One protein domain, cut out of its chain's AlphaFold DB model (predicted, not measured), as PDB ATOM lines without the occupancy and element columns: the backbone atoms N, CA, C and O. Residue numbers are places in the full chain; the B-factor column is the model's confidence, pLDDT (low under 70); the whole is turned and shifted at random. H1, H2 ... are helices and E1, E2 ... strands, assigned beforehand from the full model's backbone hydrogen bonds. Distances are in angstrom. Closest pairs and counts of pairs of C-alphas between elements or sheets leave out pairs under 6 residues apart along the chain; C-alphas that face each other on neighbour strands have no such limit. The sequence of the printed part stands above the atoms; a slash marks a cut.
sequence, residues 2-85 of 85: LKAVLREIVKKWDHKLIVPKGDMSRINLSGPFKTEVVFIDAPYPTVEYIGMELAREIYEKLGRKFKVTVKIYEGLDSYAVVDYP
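Overview. This is residues 2 to 85 of the 85 residues of the protein "6-pyruvoyl tetrahydrobiopterin synthase" of Candidatus Korarchaeota archaeon (UniProt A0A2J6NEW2). Helix H2 packs over one face of the two-stranded hairpin E3 and E4, and helix H1 packs on H2 at a steep tilt. Beside this body is a small parallel pair of strands, E1 and E2, joined by a long loop, residues 21 to 35, that makes the far end of the longest axis. The 84 printed residues hold two named helices and four named strands in the order H1 E1 E2 H2 E3 E4, with E3 and E4 antiparallel; the class is mixed, helices and strands. The whole is only just compact, close to loose, with a radius of gyration of the C-alphas of 14.0 A, and spans 43 by 27 by 24 A.

Arrangement. H1, residues 2 to 11, touches H2, residues 47 to 61, closest at the C-alphas of Leu 6 and Ile 58, 7.3 A; they run opposite ways at a steep tilt of 52 degrees. E1, residues 16 to 20, and E2, residues 36 to 40, are parallel at 34 degrees, with N 19 and O 38 at 2.9 A. E1 and H2 are apart. The closest C-alphas of E2 and H2 are Ile 40 and Glu 53, 7.2 A. E3, residues 68 to 73, and E4, residues 79 to 84, form an antiparallel hairpin at 166 degrees, with N 84 and O 68 at 2.8 A. The closest C-alphas of H2 and E3 are Ala 55 and Val 70, 6.0 A; those of H2 and E4 are Glu 48 and Ala 80, 5.7 A. In H1 and H2 every O i to N i+4 pair is within hydrogen-bond range.

Along the chain. H1 begins at C-alpha 2, (146.689, 96.254, 51.290), and is 14.3 A long. H2, 20.6 A, begins at C-alpha 47, (144.597, 90.350, 30.358). E1 measures 12.8 A and E2 13.3 A. E3 and E4 each measure 16.4 A; E4 ends at C-alpha 84, (156.461, 92.246, 38.758).

Size, cuts and confidence. The C-alphas farthest apart, Gly 31 and Lys 65, are 44.2 A apart. The link E1 to E2 is long. The printed part has no cut; its mean pLDDT is 93.0, and no printed residue is under 70.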
ATOM      1  N   LEU A   2     146.599  96.702  52.698       88.69
ATOM      2  CA  LEU A   2     146.689  96.254  51.290       88.69
ATOM      3  C   LEU A   2     145.338  96.212  50.547       88.69
ATOM      4  O   LEU A   2     145.215  96.750  49.454       88.69
ATOM      5  N   LYS A   3     144.286  95.640  51.153       93.62
ATOM      6  CA  LYS A   3     142.942  95.599  50.539       93.62
ATOM      7  C   LYS A   3     142.385  96.989  50.196       93.62
ATOM      8  O   LYS A   3     141.644  97.105  49.228       93.62
ATOM      9  N   ALA A   4     142.701  98.019  50.983       93.94
ATOM     10  CA  ALA A   4     142.232  99.379  50.718       93.94
ATOM     11  C   ALA A   4     142.959  99.979  49.506       93.94
ATOM     12  O   ALA A   4     142.304 100.510  48.614       93.94
ATOM     13  N   VAL A   5     144.281  99.782  49.434       92.00
ATOM     14  CA  VAL A   5     145.111 100.160  48.280       92.00
ATOM     15  C   VAL A   5     144.600  99.487  47.005       92.00
ATOM     16  O   VAL A   5     144.360 100.160  46.007       92.00
ATOM     17  N   LEU A   6     144.351  98.174  47.052       93.69
ATOM     18  CA  LEU A   6     143.833  97.421  45.907       93.69
ATOM     19  C   LEU A   6     142.453  97.911  45.460       93.69
ATOM     20  O   LEU A   6     142.217  98.061  44.267       93.69
ATOM     21  N   ARG A   7     141.542  98.204  46.397       94.81
ATOM     22  CA  ARG A   7     140.218  98.755  46.062       94.81
ATOM     23  C   ARG A   7     140.316 100.106  45.366       94.81
ATOM     24  O   ARG A   7     139.555 100.360  44.440       94.81
ATOM     25  N   GLU A   8     141.228 100.963  45.809       94.56
ATOM     26  CA  GLU A   8     141.448 102.268  45.186       94.56
ATOM     27  C   GLU A   8     141.973 102.128  43.753       94.56
ATOM     28  O   GLU A   8     141.501 102.833  42.863       94.56
ATOM     29  N   ILE A   9     142.902 101.193  43.526       93.81
ATOM     30  CA  ILE A   9     143.426 100.874  42.195       93.81
ATOM     31  C   ILE A   9     142.294 100.357  41.309       93.81
ATOM     32  O   ILE A   9     141.967 100.995  40.316       93.81
ATOM     33  N   VAL A  10     141.626  99.266  41.700       93.38
ATOM     34  CA  VAL A  10     140.588  98.604  40.887       93.38
ATOM     35  C   VAL A  10     139.429  99.545  40.550       93.38
ATOM     36  O   VAL A  10     138.895  99.485  39.447       93.38
ATOM     37  N   LYS A  11     139.083 100.487  41.437       93.62
ATOM     38  CA  LYS A  11     138.041 101.492  41.173       93.62
ATOM     39  C   LYS A  11     138.322 102.350  39.931       93.62
ATOM     40  O   LYS A  11     137.381 102.845  39.319       93.62
ATOM     41  N   LYS A  12     139.591 102.538  39.551       91.50
ATOM     42  CA  LYS A  12     139.960 103.260  38.323       91.50
ATOM     43  C   LYS A  12     139.647 102.471  37.057       91.50
ATOM     44  O   LYS A  12     139.466 103.091  36.021       91.50
ATOM     45  N   TRP A  13     139.597 101.146  37.153       92.62
ATOM     46  CA  TRP A  13     139.392 100.217  36.040       92.62
ATOM     47  C   TRP A  13     137.930  99.773  35.914       92.62
ATOM     48  O   TRP A  13     137.479  99.406  34.834       92.62
ATOM     49  N   ASP A  14     137.183  99.833  37.014       92.38
ATOM     50  CA  ASP A  14     135.786  99.423  37.081       92.38
ATOM     51  C   ASP A  14     134.869 100.275  36.180       92.38
ATOM     52  O   ASP A  14     134.932 101.509  36.188       92.38
ATOM     53  N   HIS A  15     134.002  99.609  35.411       91.19
ATOM     54  CA  HIS A  15     133.090 100.221  34.431       91.19
ATOM     55  C   HIS A  15     133.775 101.142  33.396       91.19
ATOM     56  O   HIS A  15     133.193 102.144  32.967       91.19
ATOM     57  N   LYS A  16     135.014 100.829  32.988       92.69
ATOM     58  CA  LYS A  16     135.755 101.581  31.962       92.69
ATOM     59  C   LYS A  16     135.932 100.784  30.683       92.69
ATOM     60  O   LYS A  16     136.091  99.567  30.714       92.69
ATOM     61  N   LEU A  17     135.985 101.495  29.560       93.38
ATOM     62  CA  LEU A  17     136.504 100.931  28.320       93.38
ATOM     63  C   LEU A  17     138.034 101.004  28.353       93.38
ATOM     64  O   LEU A  17     138.594 102.093  28.475       93.38
ATOM     65  N   ILE A  18     138.703  99.859  28.247       94.75
ATOM     66  CA  ILE A  18     140.169  99.783  28.226       94.75
ATOM     67  C   ILE A  18     140.639  99.865  26.777       94.75
ATOM     68  O   ILE A  18     140.194  99.082  25.938       94.75
ATOM     69  N   VAL A  19     141.528 100.813  26.478       95.31
ATOM     70  CA  VAL A  19     141.988 101.075  25.109       95.31
ATOM     71  C   VAL A  19     143.512 101.221  25.073       95.31
ATOM     72  O   VAL A  19     144.075 101.955  25.890       95.31
ATOM     73  N   PRO A  20     144.209 100.568  24.127       95.38
ATOM     74  CA  PRO A  20     145.602 100.877  23.819       95.38
ATOM     75  C   PRO A  20     145.804 102.371  23.550       95.38
ATOM     76  O   PRO A  20     145.090 102.959  22.738       95.38
ATOM     77  N   LYS A  21     146.813 103.003  24.162       94.62
ATOM     78  CA  LYS A  21     147.140 104.418  23.883       94.62
ATOM     79  C   LYS A  21     147.305 104.708  22.385       94.62
ATOM     80  O   LYS A  21     146.907 105.779  21.933       94.62
ATOM     81  N   GLY A  22     147.849 103.756  21.619       93.75
ATOM     82  CA  GLY A  22     148.036 103.879  20.168       93.75
ATOM     83  C   GLY A  22     146.738 104.067  19.372       93.75
ATOM     84  O   GLY A  22     146.769 104.644  18.287       93.75
ATOM     85  N   ASP A  23     145.596 103.658  19.925       93.88
ATOM     86  CA  ASP A  23     144.287 103.788  19.284       93.88
ATOM     87  C   ASP A  23     143.487 105.000  19.776       93.88
ATOM     88  O   ASP A  23     142.395 105.248  19.273       93.88
ATOM     89  N   MET A  24     144.021 105.806  20.704       91.19
ATOM     90  CA  MET A  24     143.310 106.932  21.330       91.19
ATOM     91  C   MET A  24     142.688 107.916  20.327       91.19
ATOM     92  O   MET A  24     141.597 108.422  20.566       91.19
ATOM     93  N   SER A  25     143.353 108.183  19.201       91.44
ATOM     94  CA  SER A  25     142.851 109.088  18.154       91.44
ATOM     95  C   SER A  25     141.884 108.424  17.167       91.44
ATOM     96  O   SER A  25     141.304 109.105  16.322       91.44
ATOM     97  N   ARG A  26     141.724 107.098  17.239       92.00
ATOM     98  CA  ARG A  26     140.961 106.280  16.285       92.00
ATOM     99  C   ARG A  26     139.587 105.874  16.811       92.00
ATOM    100  O   ARG A  26     138.769 105.374  16.043       92.00
ATOM    101  N   ILE A  27     139.332 106.078  18.099       90.06
ATOM    102  CA  ILE A  27     138.057 105.775  18.750       90.06
ATOM    103  C   ILE A  27     137.145 106.999  18.803       90.06
ATOM    104  O   ILE A  27     137.553 108.091  19.191       90.06
ATOM    105  N   ASN A  28     135.874 106.783  18.466       88.94
ATOM    106  CA  ASN A  28     134.797 107.746  18.649       88.94
ATOM    107  C   ASN A  28     133.642 107.052  19.384       88.94
ATOM    108  O   ASN A  28     133.123 106.041  18.912       88.94
ATOM    109  N   LEU A  29     133.265 107.580  20.547       86.75
ATOM    110  CA  LEU A  29     132.159 107.085  21.363       86.75
ATOM    111  C   LEU A  29     131.044 108.128  21.333       86.75
ATOM    112  O   LEU A  29     131.253 109.273  21.726       86.75
ATOM    113  N   SER A  30     129.855 107.737  20.882       89.81
ATOM    114  CA  SER A  30     128.692 108.628  20.829       89.81
ATOM    115  C   SER A  30     127.432 107.923  21.330       89.81
ATOM    116  O   SER A  30     127.269 106.715  21.160       89.81
ATOM    117  N   GLY A  31     126.556 108.682  21.994       87.88
ATOM    118  CA  GLY A  31     125.318 108.192  22.606       87.88
ATOM    119  C   GLY A  31     125.138 108.682  24.048       87.88
ATOM    120  O   GLY A  31     126.025 109.343  24.587       87.88
ATOM    121  N   PRO A  32     124.010 108.363  24.706       87.81
ATOM    122  CA  PRO A  32     123.703 108.804  26.072       87.81
ATOM    123  C   PRO A  32     124.461 107.999  27.149       87.81
ATOM    124  O   PRO A  32     123.987 107.848  28.274       87.81
ATOM    125  N   PHE A  33     125.619 107.432  26.808       86.12
ATOM    126  CA  PHE A  33     126.394 106.574  27.695       86.12
ATOM    127  C   PHE A  33     127.351 107.406  28.545       86.12
ATOM    128  O   PHE A  33     128.051 108.282  28.039       86.12
ATOM    129  N   LYS A  34     127.450 107.083  29.835       82.44
ATOM    130  CA  LYS A  34     128.487 107.620  30.724       82.44
ATOM    131  C   LYS A  34     129.730 106.725  30.679       82.44
ATOM    132  O   LYS A  34     130.120 106.147  31.689       82.44
ATOM    133  N   THR A  35     130.304 106.555  29.488       85.69
ATOM    134  CA  THR A  35     131.493 105.717  29.294       85.69
ATOM    135  C   THR A  35     132.747 106.534  29.554       85.69
ATOM    136  O   THR A  35     132.988 107.548  28.907       85.69
ATOM    137  N   GLU A  36     133.565 106.066  30.488       90.19
ATOM    138  CA  GLU A  36     134.908 106.590  30.717       90.19
ATOM    139  C   GLU A  36     135.937 105.609  30.145       90.19
ATOM    140  O   GLU A  36     135.723 104.393  30.145       90.19
ATOM    141  N   VAL A  37     137.049 106.143  29.643       92.12
ATOM    142  CA  VAL A  37     138.092 105.367  28.964       92.12
ATOM    143  C   VAL A  37     139.348 105.334  29.825       92.12
ATOM    144  O   VAL A  37     139.784 106.368  30.332       92.12
ATOM    145  N   VAL A  38     139.938 104.150  29.973       94.19
ATOM    146  CA  VAL A  38     141.264 103.951  30.565       94.19
ATOM    147  C   VAL A  38     142.225 103.585  29.451       94.19
ATOM    148  O   VAL A  38     142.007 102.624  28.716       94.19
ATOM    149  N   PHE A  39     143.301 104.359  29.339       93.69
ATOM    150  CA  PHE A  39     144.340 104.118  28.351       93.69
ATOM    151  C   PHE A  39     145.496 103.340  28.963       93.69
ATOM    152  O   PHE A  39     146.040 103.754  29.989       93.69
ATOM    153  N   ILE A  40     145.897 102.256  28.306       94.56
ATOM    154  CA  ILE A  40     147.034 101.425  28.719       94.56
ATOM    155  C   ILE A  40     148.203 101.574  27.750       94.56
ATOM    156  O   ILE A  40     148.001 101.792  26.551       94.56
ATOM    157  N   ASP A  41     149.430 101.462  28.259       92.50
ATOM    158  CA  ASP A  41     150.645 101.554  27.450       92.50
ATOM    159  C   ASP A  41     151.040 100.182  26.887       92.50
ATOM    160  O   ASP A  41     152.063  99.590  27.224       92.50
ATOM    161  N   ALA A  42     150.152  99.631  26.062       93.44
ATOM    162  CA  ALA A  42     150.283  98.303  25.484       93.44
ATOM    163  C   ALA A  42     149.727  98.282  24.055       93.44
ATOM    164  O   ALA A  42     148.857  99.096  23.737       93.44
ATOM    165  N   PRO A  43     150.181  97.353  23.193       92.31
ATOM    166  CA  PRO A  43     149.664  97.231  21.831       92.31
ATOM    167  C   PRO A  43     148.214  96.727  21.790       92.31
ATOM    168  O   PRO A  43     147.486  97.056  20.858       92.31
ATOM    169  N   TYR A  44     147.785  95.955  22.795       93.31
ATOM    170  CA  TYR A  44     146.462  95.333  22.853       93.31
ATOM    171  C   TYR A  44     145.920  95.331  24.293       93.31
ATOM    172  O   TYR A  44     146.712  95.219  25.232       93.31
ATOM    173  N   PRO A  45     144.591  95.402  24.502       92.75
ATOM    174  CA  PRO A  45     143.978  95.359  25.827       92.75
ATOM    175  C   PRO A  45     143.763  93.920  26.318       92.75
ATOM    176  O   PRO A  45     142.660  93.556  26.713       92.75
ATOM    177  N   THR A  46     144.806  93.086  26.265       94.62
ATOM    178  CA  THR A  46     144.736  91.711  26.781       94.62
ATOM    179  C   THR A  46     144.927  91.675  28.294       94.62
ATOM    180  O   THR A  46     145.439  92.615  28.910       94.62
ATOM    181  N   VAL A  47     144.537  90.561  28.907       94.38
ATOM    182  CA  VAL A  47     144.597  90.350  30.358       94.38
ATOM    183  C   VAL A  47     146.033  90.398  30.876       94.38
ATOM    184  O   VAL A  47     146.269  90.902  31.971       94.38
ATOM    185  N   GLU A  48     147.008  89.932  30.095       94.69
ATOM    186  CA  GLU A  48     148.433  89.991  30.433       94.69
ATOM    187  C   GLU A  48     148.921  91.440  30.517       94.69
ATOM    188  O   GLU A  48     149.588  91.814  31.484       94.69
ATOM    189  N   TYR A  49     148.556  92.280  29.542       95.75
ATOM    190  CA  TYR A  49     148.936  93.693  29.529       95.75
ATOM    191  C   TYR A  49     148.218  94.495  30.616       95.75
ATOM    192  O   TYR A  49     148.844  95.303  31.302       95.75
ATOM    193  N   ILE A  50     146.931  94.221  30.841       94.88
ATOM    194  CA  ILE A  50     146.179  94.776  31.974       94.88
ATOM    195  C   ILE A  50     146.834  94.355  33.298       94.88
ATOM    196  O   ILE A  50     147.010  95.176  34.199       94.88
ATOM    197  N   GLY A  51     147.250  93.092  33.405       95.00
ATOM    198  CA  GLY A  51     147.960  92.553  34.560       95.00
ATOM    199  C   GLY A  51     149.292  93.228  34.819       95.00
ATOM    200  O   GLY A  51     149.581  93.557  35.967       95.00
ATOM    201  N   MET A  52     150.060  93.510  33.769       95.06
ATOM    202  CA  MET A  52     151.319  94.245  33.866       95.06
ATOM    203  C   MET A  52     151.113  95.671  34.390       95.06
ATOM    204  O   MET A  52     151.814  96.098  35.306       95.06
ATOM    205  N   GLU A  53     150.119  96.392  33.866       94.50
ATOM    206  CA  GLU A  53     149.798  97.750  34.324       94.50
ATOM    207  C   GLU A  53     149.316  97.775  35.778       94.50
ATOM    208  O   GLU A  53     149.767  98.604  36.572       94.50
ATOM    209  N   LEU A  54     148.445  96.835  36.159       94.81
ATOM    210  CA  LEU A  54     147.975  96.700  37.537       94.81
ATOM    211  C   LEU A  54     149.112  96.326  38.490       94.81
ATOM    212  O   LEU A  54     149.231  96.927  39.558       94.81
ATOM    213  N   ALA A  55     149.961  95.367  38.118       95.19
ATOM    214  CA  ALA A  55     151.095  94.953  38.937       95.19
ATOM    215  C   ALA A  55     152.076  96.113  39.151       95.19
ATOM    216  O   ALA A  55     152.481  96.366  40.288       95.19
ATOM    217  N   ARG A  56     152.360  96.886  38.094       94.88
ATOM    218  CA  ARG A  56     153.145  98.122  38.168       94.88
ATOM    219  C   ARG A  56     152.505  99.149  39.104       94.88
ATOM    220  O   ARG A  56     153.192  99.688  39.966       94.88
ATOM    221  N   GLU A  57     151.205  99.427  38.975       94.50
ATOM    222  CA  GLU A  57     150.517 100.403  39.835       94.50
ATOM    223  C   GLU A  57     150.532  99.979  41.313       94.50
ATOM    224  O   GLU A  57     150.763 100.811  42.197       94.50
ATOM    225  N   ILE A  58     150.337  98.686  41.589       94.81
ATOM    226  CA  ILE A  58     150.426  98.117  42.938       94.81
ATOM    227  C   ILE A  58     151.848  98.268  43.484       94.81
ATOM    228  O   ILE A  58     152.015  98.757  44.602       94.81
ATOM    229  N   TYR A  59     152.866  97.890  42.709       95.44
ATOM    230  CA  TYR A  59     154.271  97.986  43.103       95.44
ATOM    231  C   TYR A  59     154.662  99.416  43.495       95.44
ATOM    232  O   TYR A  59     155.232  99.646  44.566       95.44
ATOM    233  N   GLU A  60     154.276 100.394  42.673       94.44
ATOM    234  CA  GLU A  60     154.502 101.816  42.935       94.44
ATOM    235  C   GLU A  60     153.780 102.285  44.206       94.44
ATOM    236  O   GLU A  60     154.397 102.899  45.080       94.44
ATOM    237  N   LYS A  61     152.492 101.945  44.375       93.69
ATOM    238  CA  LYS A  61     151.712 102.315  45.573       93.69
ATOM    239  C   LYS A  61     152.227 101.667  46.857       93.69
ATOM    240  O   LYS A  61     152.072 102.249  47.928       93.69
ATOM    241  N   LEU A  62     152.842 100.490  46.771       92.50
ATOM    242  CA  LEU A  62     153.498  99.825  47.900       92.50
ATOM    243  C   LEU A  62     154.935 100.323  48.135       92.50
ATOM    244  O   LEU A  62     155.658  99.777  48.973       92.50
ATOM    245  N   GLY A  63     155.356 101.374  47.426       93.19
ATOM    246  CA  GLY A  63     156.648 102.021  47.613       93.19
ATOM    247  C   GLY A  63     157.823 101.193  47.105       93.19
ATOM    248  O   GLY A  63     158.932 101.387  47.597       93.19
ATOM    249  N   ARG A  64     157.590 100.281  46.151       94.69
ATOM    250  CA  ARG A  64     158.627  99.484  45.478       94.69
ATOM    251  C   ARG A  64     159.411  98.531  46.391       94.69
ATOM    252  O   ARG A  64     160.587  98.261  46.172       94.69
ATOM    253  N   LYS A  65     158.783  98.072  47.475       92.31
ATOM    254  CA  LYS A  65     159.439  97.259  48.521       92.31
ATOM    255  C   LYS A  65     159.146  95.767  48.428       92.31
ATOM    256  O   LYS A  65     159.768  94.983  49.138       92.31
ATOM    257  N   PHE A  66     158.174  95.383  47.612       91.31
ATOM    258  CA  PHE A  66     157.642  94.030  47.570       91.31
ATOM    259  C   PHE A  66     157.580  93.559  46.133       91.31
ATOM    260  O   PHE A  66     157.129  94.313  45.279       91.31
ATOM    261  N   LYS A  67     157.932  92.295  45.908       94.44
ATOM    262  CA  LYS A  67     157.577  91.614  44.665       94.44
ATOM    263  C   LYS A  67     156.063  91.480  44.590       94.44
ATOM    264  O   LYS A  67     155.427  91.129  45.591       94.44
ATOM    265  N   VAL A  68     155.492  91.747  43.423       95.81
ATOM    266  CA  VAL A  68     154.043  91.714  43.216       95.81
ATOM    267  C   VAL A  68     153.709  90.626  42.210       95.81
ATOM    268  O   VAL A  68     154.130  90.689  41.063       95.81
ATOM    269  N   THR A  69     152.894  89.662  42.631       96.88
ATOM    270  CA  THR A  69     152.273  88.687  41.730       96.88
ATOM    271  C   THR A  69     150.786  88.999  41.646       96.88
ATOM    272  O   THR A  69     150.091  89.022  42.668       96.88
ATOM    273  N   VAL A  70     150.285  89.243  40.437       95.44
ATOM    274  CA  VAL A  70     148.864  89.494  40.175       95.44
ATOM    275  C   VAL A  70     148.302  88.350  39.348       95.44
ATOM    276  O   VAL A  70     148.843  88.006  38.303       95.44
ATOM    277  N   LYS A  71     147.185  87.780  39.804       96.50
ATOM    278  CA  LYS A  71     146.389  86.818  39.040       96.50
ATOM    279  C   LYS A  71     145.080  87.478  38.625       96.50
ATOM    280  O   LYS A  71     144.296  87.855  39.496       96.50
ATOM    281  N   ILE A  72     144.850  87.615  37.322       94.94
ATOM    282  CA  ILE A  72     143.653  88.254  36.762       94.94
ATOM    283  C   ILE A  72     142.863  87.231  35.979       94.94
ATOM    284  O   ILE A  72     143.429  86.524  35.154       94.94
ATOM    285  N   TYR A  73     141.563  87.188  36.235       94.94
ATOM    286  CA  TYR A  73     140.616  86.335  35.539       94.94
ATOM    287  C   TYR A  73     139.807  87.184  34.559       94.94
ATOM    288  O   TYR A  73     139.223  88.188  34.962       94.94
ATOM    289  N   GLU A  74     139.769  86.781  33.292       91.62
ATOM    290  CA  GLU A  74     138.883  87.370  32.274       91.62
ATOM    291  C   GLU A  74     137.497  86.724  32.306       91.62
ATOM    292  O   GLU A  74     136.472  87.372  32.119       91.62
ATOM    293  N   GLY A  75     137.481  85.424  32.591       92.81
ATOM    294  CA  GLY A  75     136.296  84.599  32.750       92.81
ATOM    295  C   GLY A  75     136.571  83.482  33.752       92.81
ATOM    296  O   GLY A  75     137.628  83.447  34.379       92.81
ATOM    297  N   LEU A  76     135.622  82.557  33.902       89.44
ATOM    298  CA  LEU A  76     135.709  81.485  34.904       89.44
ATOM    299  C   LEU A  76     136.994  80.645  34.786       89.44
ATOM    300  O   LEU A  76     137.641  80.389  35.801       89.44
ATOM    301  N   ASP A  77     137.386  80.296  33.558       92.75
ATOM    302  CA  ASP A  77     138.507  79.385  33.283       92.75
ATOM    303  C   ASP A  77     139.678  80.050  32.533       92.75
ATOM    304  O   ASP A  77     140.643  79.381  32.168       92.75
ATOM    305  N   SER A  78     139.620  81.369  32.315       93.94
ATOM    306  CA  SER A  78     140.666  82.137  31.624       93.94
ATOM    307  C   SER A  78     141.317  83.120  32.585       93.94
ATOM    308  O   SER A  78     140.648  84.019  33.107       93.94
ATOM    309  N   TYR A  79     142.616  82.947  32.830       96.06
ATOM    310  CA  TYR A  79     143.389  83.835  33.686       96.06
ATOM    311  C   TYR A  79     144.818  84.029  33.181       96.06
ATOM    312  O   TYR A  79     145.404  83.133  32.577       96.06
ATOM    313  N   ALA A  80     145.405  85.167  33.539       95.69
ATOM    314  CA  ALA A  80     146.834  85.418  33.429       95.69
ATOM    315  C   ALA A  80     147.444  85.593  34.824       95.69
ATOM    316  O   ALA A  80     146.796  86.093  35.750       95.69
ATOM    317  N   VAL A  81     148.703  85.184  34.972       97.25
ATOM    318  CA  VAL A  81     149.533  85.484  36.144       97.25
ATOM    319  C   VAL A  81     150.679  86.359  35.674       97.25
ATOM    320  O   VAL A  81     151.372  86.011  34.722       97.25
ATOM    321  N   VAL A  82     150.858  87.496  36.335       96.69
ATOM    322  CA  VAL A  82     151.928  88.446  36.048       96.69
ATOM    323  C   VAL A  82     152.760  88.635  37.301       96.69
ATOM    324  O   VAL A  82     152.228  88.982  38.357       96.69
ATOM    325  N   ASP A  83     154.064  88.431  37.157       96.19
ATOM    326  CA  ASP A  83     155.057  88.739  38.176       96.19
ATOM    327  C   ASP A  83     155.731  90.072  37.849       96.19
ATOM    328  O   ASP A  83     156.163  90.308  36.719       96.19
ATOM    329  N   TYR A  84     155.834  90.937  38.853       93.69
ATOM    330  CA  TYR A  84     156.461  92.246  38.758       93.69
ATOM    331  C   TYR A  84     157.549  92.385  39.839       93.69
ATOM    332  O   TYR A  84     157.288  91.997  40.989       93.69
ATOM    333  N   PRO A  85     158.761  92.870  39.475       83.19
ATOM    334  CA  PRO A  85     159.901  93.004  40.388       83.19
ATOM    335  C   PRO A  85     159.579  93.781  41.657       83.19
ATOM    336  O   PRO A  85     158.788  94.739  41.542       83.19
TER     337      PRO A  85